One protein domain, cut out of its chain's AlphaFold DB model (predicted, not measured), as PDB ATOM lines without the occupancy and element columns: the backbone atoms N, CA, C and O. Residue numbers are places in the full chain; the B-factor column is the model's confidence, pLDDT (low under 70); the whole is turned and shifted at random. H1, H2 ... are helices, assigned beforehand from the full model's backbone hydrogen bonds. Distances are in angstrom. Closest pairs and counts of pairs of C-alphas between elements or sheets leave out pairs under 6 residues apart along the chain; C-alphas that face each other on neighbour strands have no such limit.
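What this domain is: This is residues 38 to 97 of the 97 residues of an uncharacterized protein of Cellulosimicrobium cellulans (UniProt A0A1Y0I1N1). Two helices, H1 and the longer H2, pack closely near their first ends and spread like a V, running the same way, with a long loop from the last end of H1 back to the first end of H2. Residues 69 to 74 of that loop stick out at one end of the domain, and residues 90 to 97, of which 90 to 92 belong to H2, stick out at the other. The printed part has 60 residues with two named helices, H1 then H2, and no named strand; its class is all helix, though under half of the residues, 27 of 60, are in named elements. It is only just compact, close to loose, with a radius of gyration of the C-alphas of 12.5 A and spans of 48 by 25 by 14 A.

Where its parts are: Residues 38 to 49 come first, with no named element. H1, residues 50 to 61, follows; it begins with C-alpha 50 at (19.554, -3.654, 81.848) and is 16.6 A long from first to last C-alpha. H2, residues 78 to 92, is 21.9 A long and ends with C-alpha 92 at (11.289, -17.584, 64.918).

How they stand to each other: H1 and H2 touch, with 23 pairs of C-alphas within 8 A. The closest C-alphas, those of Ser 52 and Gly 81, are 3.8 A apart. Their lines stand at a steep tilt of 41 degrees, the same way. In H1 and H2 every O i to N i+4 pair is within hydrogen-bond range.

The domain as a whole: The C-alphas farthest apart, those of Gly 71 and Thr 97, are 48.7 A apart. Without the stretches that stand free, 46 residues span 25 by 23 by 13 A. The link from H1 to H2 is long, with 16 residues. The printed part has no cut and ends at the chain's last residue. The mean pLDDT of the printed part is 87.5; residues 90 to 97 are under 70.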
ATOM      1  N   GLY A  38      19.478   2.893  76.064       96.25
ATOM      2  CA  GLY A  38      18.793   4.180  76.205       96.25
ATOM      3  C   GLY A  38      17.868   4.553  75.038       96.25
ATOM      4  O   GLY A  38      17.073   5.484  75.172       96.25
ATOM      5  N   ARG A  39      17.893   3.828  73.912       97.31
ATOM      6  CA  ARG A  39      16.974   4.059  72.781       97.31
ATOM      7  C   ARG A  39      15.728   3.200  72.931       97.31
ATOM      8  O   ARG A  39      15.790   2.085  73.435       97.31
ATOM      9  N   ARG A  40      14.582   3.715  72.480       97.12
ATOM     10  CA  ARG A  40      13.335   2.944  72.392       97.12
ATOM     11  C   ARG A  40      13.392   2.021  71.167       97.12
ATOM     12  O   ARG A  40      13.488   2.543  70.055       97.12
ATOM     13  N   PRO A  41      13.311   0.689  71.335       95.56
ATOM     14  CA  PRO A  41      13.207  -0.229  70.205       95.56
ATOM     15  C   PRO A  41      11.894  -0.039  69.428       95.56
ATOM     16  O   PRO A  41      10.886   0.356  70.023       95.56
ATOM     17  N   PRO A  42      11.851  -0.377  68.129       90.94
ATOM     18  CA  PRO A  42      10.604  -0.384  67.369       90.94
ATOM     19  C   PRO A  42       9.528  -1.244  68.049       90.94
ATOM     20  O   PRO A  42       9.781  -2.392  68.423       90.94
ATOM     21  N   GLY A  43       8.336  -0.669  68.236       88.00
ATOM     22  CA  GLY A  43       7.190  -1.338  68.865       88.00
ATOM     23  C   GLY A  43       7.310  -1.577  70.375       88.00
ATOM     24  O   GLY A  43       6.452  -2.243  70.946       88.00
ATOM     25  N   ALA A  44       8.360  -1.083  71.037       93.88
ATOM     26  CA  ALA A  44       8.499  -1.177  72.486       93.88
ATOM     27  C   ALA A  44       7.987   0.087  73.183       93.88
ATOM     28  O   ALA A  44       8.111   1.206  72.672       93.88
ATOM     29  N   ARG A  45       7.454  -0.078  74.394       88.75
ATOM     30  CA  ARG A  45       6.851   1.027  75.160       88.75
ATOM     31  C   ARG A  45       7.874   1.856  75.951       88.75
ATOM     32  O   ARG A  45       7.592   2.992  76.331       88.75
ATOM     33  N   ALA A  46       9.084   1.334  76.158       94.94
ATOM     34  CA  ALA A  46      10.150   1.966  76.939       94.94
ATOM     35  C   ALA A  46      11.527   1.859  76.254       94.94
ATOM     36  O   ALA A  46      11.673   1.231  75.208       94.94
ATOM     37  N   MET A  47      12.532   2.526  76.826       97.00
ATOM     38  CA  MET A  47      13.924   2.418  76.377       97.00
ATOM     39  C   MET A  47      14.506   1.027  76.656       97.00
ATOM     40  O   MET A  47      14.121   0.394  77.635       97.00
ATOM     41  N   TRP A  48      15.464   0.604  75.835       98.12
ATOM     42  CA  TRP A  48      16.268  -0.592  76.066       98.12
ATOM     43  C   TRP A  48      17.365  -0.324  77.103       98.12
ATOM     44  O   TRP A  48      18.121   0.640  76.979       98.12
ATOM     45  N   ASN A  49      17.448  -1.151  78.140       97.56
ATOM     46  CA  ASN A  49      18.439  -1.060  79.215       97.56
ATOM     47  C   ASN A  49      18.619  -2.418  79.926       97.56
ATOM     48  O   ASN A  49      18.143  -3.444  79.443       97.56
ATOM     49  N   SER A  50      19.255  -2.427  81.100       96.50
ATOM     50  CA  SER A  50      19.554  -3.654  81.848       96.50
ATOM     51  C   SER A  50      18.287  -4.350  82.344       96.50
ATOM     52  O   SER A  50      18.184  -5.566  82.233       96.50
ATOM     53  N   ASN A  51      17.283  -3.593  82.795       95.94
ATOM     54  CA  ASN A  51      15.975  -4.147  83.157       95.94
ATOM     55  C   ASN A  51      15.297  -4.806  81.949       95.94
ATOM     56  O   ASN A  51      14.661  -5.846  82.088       95.94
ATOM     57  N   SER A  52      15.449  -4.211  80.762       97.31
ATOM     58  CA  SER A  52      14.909  -4.763  79.510       97.31
ATOM     59  C   SER A  52      15.598  -6.077  79.148       97.31
ATOM     60  O   SER A  52      14.927  -7.040  78.789       97.31
ATOM     61  N   LEU A  53      16.926  -6.132  79.281       97.62
ATOM     62  CA  LEU A  53      17.719  -7.339  79.052       97.62
ATOM     63  C   LEU A  53      17.295  -8.476  79.990       97.62
ATOM     64  O   LEU A  53      17.045  -9.588  79.529       97.62
ATOM     65  N   VAL A  54      17.164  -8.190  81.289       96.19
ATOM     66  CA  VAL A  54      16.715  -9.177  82.283       96.19
ATOM     67  C   VAL A  54      15.306  -9.670  81.956       96.19
ATOM     68  O   VAL A  54      15.096 -10.876  81.850       96.19
ATOM     69  N   ALA A  55      14.352  -8.764  81.719       96.56
ATOM     70  CA  ALA A  55      12.983  -9.136  81.365       96.56
ATOM     71  C   ALA A  55      12.908  -9.957  80.065       96.56
ATOM     72  O   ALA A  55      12.120 -10.899  79.978       96.56
ATOM     73  N   TRP A  56      13.745  -9.637  79.072       97.69
ATOM     74  CA  TRP A  56      13.838 -10.393  77.824       97.69
ATOM     75  C   TRP A  56      14.349 -11.818  78.070       97.69
ATOM     76  O   TRP A  56      13.736 -12.766  77.585       97.69
ATOM     77  N   LEU A  57      15.414 -11.991  78.862       97.31
ATOM     78  CA  LEU A  57      15.965 -13.310  79.199       97.31
ATOM     79  C   LEU A  57      14.959 -14.173  79.967       97.31
ATOM     80  O   LEU A  57      14.774 -15.340  79.626       97.31
ATOM     81  N   LEU A  58      14.266 -13.590  80.952       96.12
ATOM     82  CA  LEU A  58      13.209 -14.285  81.690       96.12
ATOM     83  C   LEU A  58      12.091 -14.745  80.747       96.12
ATOM     84  O   LEU A  58      11.755 -15.927  80.725       96.12
ATOM     85  N   ALA A  59      11.586 -13.849  79.894       96.38
ATOM     86  CA  ALA A  59      10.553 -14.193  78.920       96.38
ATOM     87  C   ALA A  59      11.007 -15.297  77.947       96.38
ATOM     88  O   ALA A  59      10.250 -16.227  77.672       96.38
ATOM     89  N   ARG A  60      12.247 -15.233  77.444       96.00
ATOM     90  CA  ARG A  60      12.804 -16.236  76.518       96.00
ATOM     91  C   ARG A  60      13.040 -17.597  77.170       96.00
ATOM     92  O   ARG A  60      12.911 -18.607  76.488       96.00
ATOM     93  N   ALA A  61      13.330 -17.626  78.467       94.69
ATOM     94  CA  ALA A  61      13.459 -18.859  79.241       94.69
ATOM     95  C   ALA A  61      12.102 -19.475  79.647       94.69
ATOM     96  O   ALA A  61      12.073 -20.586  80.191       94.69
ATOM     97  N   GLY A  62      10.989 -18.770  79.395       94.19
ATOM     98  CA  GLY A  62       9.651 -19.145  79.859       94.19
ATOM     99  C   GLY A  62       9.436 -18.895  81.356       94.19
ATOM    100  O   GLY A  62       8.616 -19.568  81.974       94.19
ATOM    101  N   LEU A  63      10.199 -17.974  81.948       94.75
ATOM    102  CA  LEU A  63      10.109 -17.603  83.357       94.75
ATOM    103  C   LEU A  63       9.144 -16.428  83.573       94.75
ATOM    104  O   LEU A  63       8.927 -15.627  82.656       94.75
ATOM    105  N   PRO A  64       8.572 -16.290  84.785       92.94
ATOM    106  CA  PRO A  64       7.690 -15.177  85.111       92.94
ATOM    107  C   PRO A  64       8.358 -13.814  84.889       92.94
ATOM    108  O   PRO A  64       9.532 -13.619  85.190       92.94
ATOM    109  N   THR A  65       7.586 -12.850  84.386       94.31
ATOM    110  CA  THR A  65       8.026 -11.457  84.188       94.31
ATOM    111  C   THR A  65       7.178 -10.443  84.954       94.31
ATOM    112  O   THR A  65       7.439  -9.245  84.877       94.31
ATOM    113  N   GLY A  66       6.179 -10.890  85.719       91.12
ATOM    114  CA  GLY A  66       5.331 -10.044  86.566       91.12
ATOM    115  C   GLY A  66       6.021  -9.615  87.863       91.12
ATOM    116  O   GLY A  66       5.457  -9.792  88.936       91.12
ATOM    117  N   HIS A  67       7.263  -9.135  87.776       85.38
ATOM    118  CA  HIS A  67       8.052  -8.696  88.923       85.38
ATOM    119  C   HIS A  67       8.020  -7.175  89.054       85.38
ATOM    120  O   HIS A  67       8.156  -6.452  88.066       85.38
ATOM    121  N   GLU A  68       7.896  -6.698  90.290       83.62
ATOM    122  CA  GLU A  68       7.833  -5.277  90.611       83.62
ATOM    123  C   GLU A  68       8.927  -4.900  91.617       83.62
ATOM    124  O   GLU A  68       9.243  -5.691  92.512       83.62
ATOM    125  N   PRO A  69       9.530  -3.705  91.496       84.19
ATOM    126  CA  PRO A  69      10.454  -3.217  92.506       84.19
ATOM    127  C   PRO A  69       9.768  -3.027  93.866       84.19
ATOM    128  O   PRO A  69       8.608  -2.612  93.927       84.19
ATOM    129  N   PRO A  70      10.493  -3.250  94.972       82.19
ATOM    130  CA  PRO A  70       9.960  -3.030  96.310       82.19
ATOM    131  C   PRO A  70       9.600  -1.555  96.545       82.19
ATOM    132  O   PRO A  70      10.152  -0.646  95.919       82.19
ATOM    133  N   GLY A  71       8.672  -1.314  97.478       83.12
ATOM    134  CA  GLY A  71       8.324   0.034  97.942       83.12
ATOM    135  C   GLY A  71       7.672   0.934  96.886       83.12
ATOM    136  O   GLY A  71       7.780   2.152  96.984       83.12
ATOM    137  N   GLY A  72       7.039   0.358  95.856       84.12
ATOM    138  CA  GLY A  72       6.423   1.125  94.765       84.12
ATOM    139  C   GLY A  72       7.437   1.752  93.801       84.12
ATOM    140  O   GLY A  72       7.103   2.671  93.051       84.12
ATOM    141  N   GLY A  73       8.689   1.279  93.823       86.56
ATOM    142  CA  GLY A  73       9.706   1.682  92.863       86.56
ATOM    143  C   GLY A  73       9.325   1.311  91.425       86.56
ATOM    144  O   GLY A  73       8.442   0.499  91.164       86.56
ATOM    145  N   ARG A  74      10.027   1.900  90.452       90.00
ATOM    146  CA  ARG A  74       9.818   1.604  89.026       90.00
ATOM    147  C   ARG A  74      11.005   0.859  88.440       90.00
ATOM    148  O   ARG A  74      12.144   1.119  88.813       90.00
ATOM    149  N   ALA A  75      10.733   0.007  87.454       92.62
ATOM    150  CA  ALA A  75      11.740  -0.635  86.612       92.62
ATOM    151  C   ALA A  75      11.618  -0.124  85.162       92.62
ATOM    152  O   ALA A  75      11.048  -0.806  84.305       92.62
ATOM    153  N   PRO A  76      12.111   1.093  84.845       95.00
ATOM    154  CA  PRO A  76      12.085   1.603  83.477       95.00
ATOM    155  C   PRO A  76      12.739   0.607  82.519       95.00
ATOM    156  O   PRO A  76      13.780   0.041  82.846       95.00
ATOM    157  N   GLY A  77      12.139   0.397  81.349       96.38
ATOM    158  CA  GLY A  77      12.632  -0.552  80.346       96.38
ATOM    159  C   GLY A  77      12.118  -1.988  80.499       96.38
ATOM    160  O   GLY A  77      12.096  -2.711  79.512       96.38
ATOM    161  N   TRP A  78      11.595  -2.395  81.662       96.81
ATOM    162  CA  TRP A  78      11.091  -3.765  81.864       96.81
ATOM    163  C   TRP A  78      10.069  -4.193  80.797       96.81
ATOM    164  O   TRP A  78      10.242  -5.210  80.130       96.81
ATOM    165  N   ALA A  79       9.068  -3.342  80.545       95.44
ATOM    166  CA  ALA A  79       8.069  -3.567  79.499       95.44
ATOM    167  C   ALA A  79       8.693  -3.708  78.098       95.44
ATOM    168  O   ALA A  79       8.256  -4.544  77.320       95.44
ATOM    169  N   ALA A  80       9.755  -2.953  77.788       97.06
ATOM    170  CA  ALA A  80      10.441  -3.077  76.502       97.06
ATOM    171  C   ALA A  80      11.105  -4.452  76.333       97.06
ATOM    172  O   ALA A  80      11.103  -4.989  75.228       97.06
ATOM    173  N   GLY A  81      11.636  -5.033  77.412       97.06
ATOM    174  CA  GLY A  81      12.171  -6.395  77.412       97.06
ATOM    175  C   GLY A  81      11.123  -7.443  77.046       97.06
ATOM    176  O   GLY A  81      11.344  -8.249  76.140       97.06
ATOM    177  N   VAL A  82       9.959  -7.373  77.698       96.31
ATOM    178  CA  VAL A  82       8.824  -8.276  77.439       96.31
ATOM    179  C   VAL A  82       8.299  -8.105  76.009       96.31
ATOM    180  O   VAL A  82       8.186  -9.092  75.281       96.31
ATOM    181  N   ASP A  83       8.071  -6.860  75.574       95.94
ATOM    182  CA  ASP A  83       7.597  -6.525  74.224       95.94
ATOM    183  C   ASP A  83       8.529  -7.099  73.135       95.94
ATOM    184  O   ASP A  83       8.088  -7.653  72.124       95.94
ATOM    185  N   VAL A  84       9.847  -6.946  73.318       96.75
ATOM    186  CA  VAL A  84      10.850  -7.424  72.356       96.75
ATOM    187  C   VAL A  84      10.913  -8.953  72.346       96.75
ATOM    188  O   VAL A  84      11.017  -9.535  71.267       96.75
ATOM    189  N   ALA A  85      10.812  -9.617  73.501       95.88
ATOM    190  CA  ALA A  85      10.862 -11.078  73.582       95.88
ATOM    191  C   ALA A  85       9.706 -11.747  72.826       95.88
ATOM    192  O   ALA A  85       9.936 -12.720  72.100       95.88
ATOM    193  N   GLN A  86       8.495 -11.192  72.943       91.62
ATOM    194  CA  GLN A  86       7.305 -11.667  72.228       91.62
ATOM    195  C   GLN A  86       7.498 -11.585  70.707       91.62
ATOM    196  O   GLN A  86       7.336 -12.580  70.003       91.62
ATOM    197  N   ARG A  87       7.990 -10.449  70.200       88.69
ATOM    198  CA  ARG A  87       8.275 -10.282  68.763       88.69
ATOM    199  C   ARG A  87       9.423 -11.154  68.264       88.69
ATOM    200  O   ARG A  87       9.402 -11.628  67.129       88.69
ATOM    201  N   SER A  88      10.449 -11.369  69.088       82.38
ATOM    202  CA  SER A  88      11.520 -12.311  68.761       82.38
ATOM    203  C   SER A  88      10.977 -13.734  68.621       82.38
ATOM    204  O   SER A  88      11.489 -14.475  67.791       82.38
ATOM    205  N   ALA A  89       9.964 -14.139  69.393       75.56
ATOM    206  CA  ALA A  89       9.328 -15.447  69.234       75.56
ATOM    207  C   ALA A  89       8.518 -15.532  67.930       75.56
ATOM    208  O   ALA A  89       8.666 -16.502  67.195       75.56
ATOM    209  N   GLU A  90       7.763 -14.487  67.584       69.56
ATOM    210  CA  GLU A  90       6.997 -14.413  66.328       69.56
ATOM    211  C   GLU A  90       7.885 -14.548  65.081       69.56
ATOM    212  O   GLU A  90       7.518 -15.236  64.134       69.56
ATOM    213  N   ARG A  91       9.081 -13.944  65.089       60.88
ATOM    214  CA  ARG A  91      10.045 -14.053  63.975       60.88
ATOM    215  C   ARG A  91      10.713 -15.425  63.849       60.88
ATOM    216  O   ARG A  91      11.246 -15.714  62.786       60.88
ATOM    217  N   HIS A  92      10.718 -16.230  64.913       57.81
ATOM    218  CA  HIS A  92      11.289 -17.584  64.918       57.81
ATOM    219  C   HIS A  92      10.215 -18.688  64.843       57.81
ATOM    220  O   HIS A  92      10.565 -19.865  64.815       57.81
ATOM    221  N   GLY A  93       8.922 -18.338  64.827       45.59
ATOM    222  CA  GLY A  93       7.836 -19.287  64.566       45.59
ATOM    223  C   GLY A  93       7.840 -19.763  63.105       45.59
ATOM    224  O   GLY A  93       8.428 -19.086  62.258       45.59
ATOM    225  N   PRO A  94       7.212 -20.913  62.782       45.22
ATOM    226  CA  PRO A  94       7.207 -21.440  61.421       45.22
ATOM    227  C   PRO A  94       6.632 -20.378  60.485       45.22
ATOM    228  O   PRO A  94       5.531 -19.870  60.711       45.22
ATOM    229  N   GLY A  95       7.422 -19.999  59.477       41.72
ATOM    230  CA  GLY A  95       7.036 -19.000  58.489       41.72
ATOM    231  C   GLY A  95       5.662 -19.345  57.931       41.72
ATOM    232  O   GLY A  95       5.444 -20.461  57.466       41.72
ATOM    233  N   ARG A  96       4.722 -18.404  58.025       47.50
ATOM    234  CA  ARG A  96       3.409 -18.533  57.392       47.50
ATOM    235  C   ARG A  96       3.644 -18.515  55.880       47.50
ATOM    236  O   ARG A  96       3.909 -17.447  55.333       47.50
ATOM    237  N   THR A  97       3.646 -19.697  55.264       45.66
ATOM    238  CA  THR A  97       3.403 -19.898  53.825       45.66
ATOM    239  C   THR A  97       2.033 -19.381  53.435       45.66
ATOM    240  O   THR A  97       1.097 -19.595  54.242       45.66
TER     241      THR A  97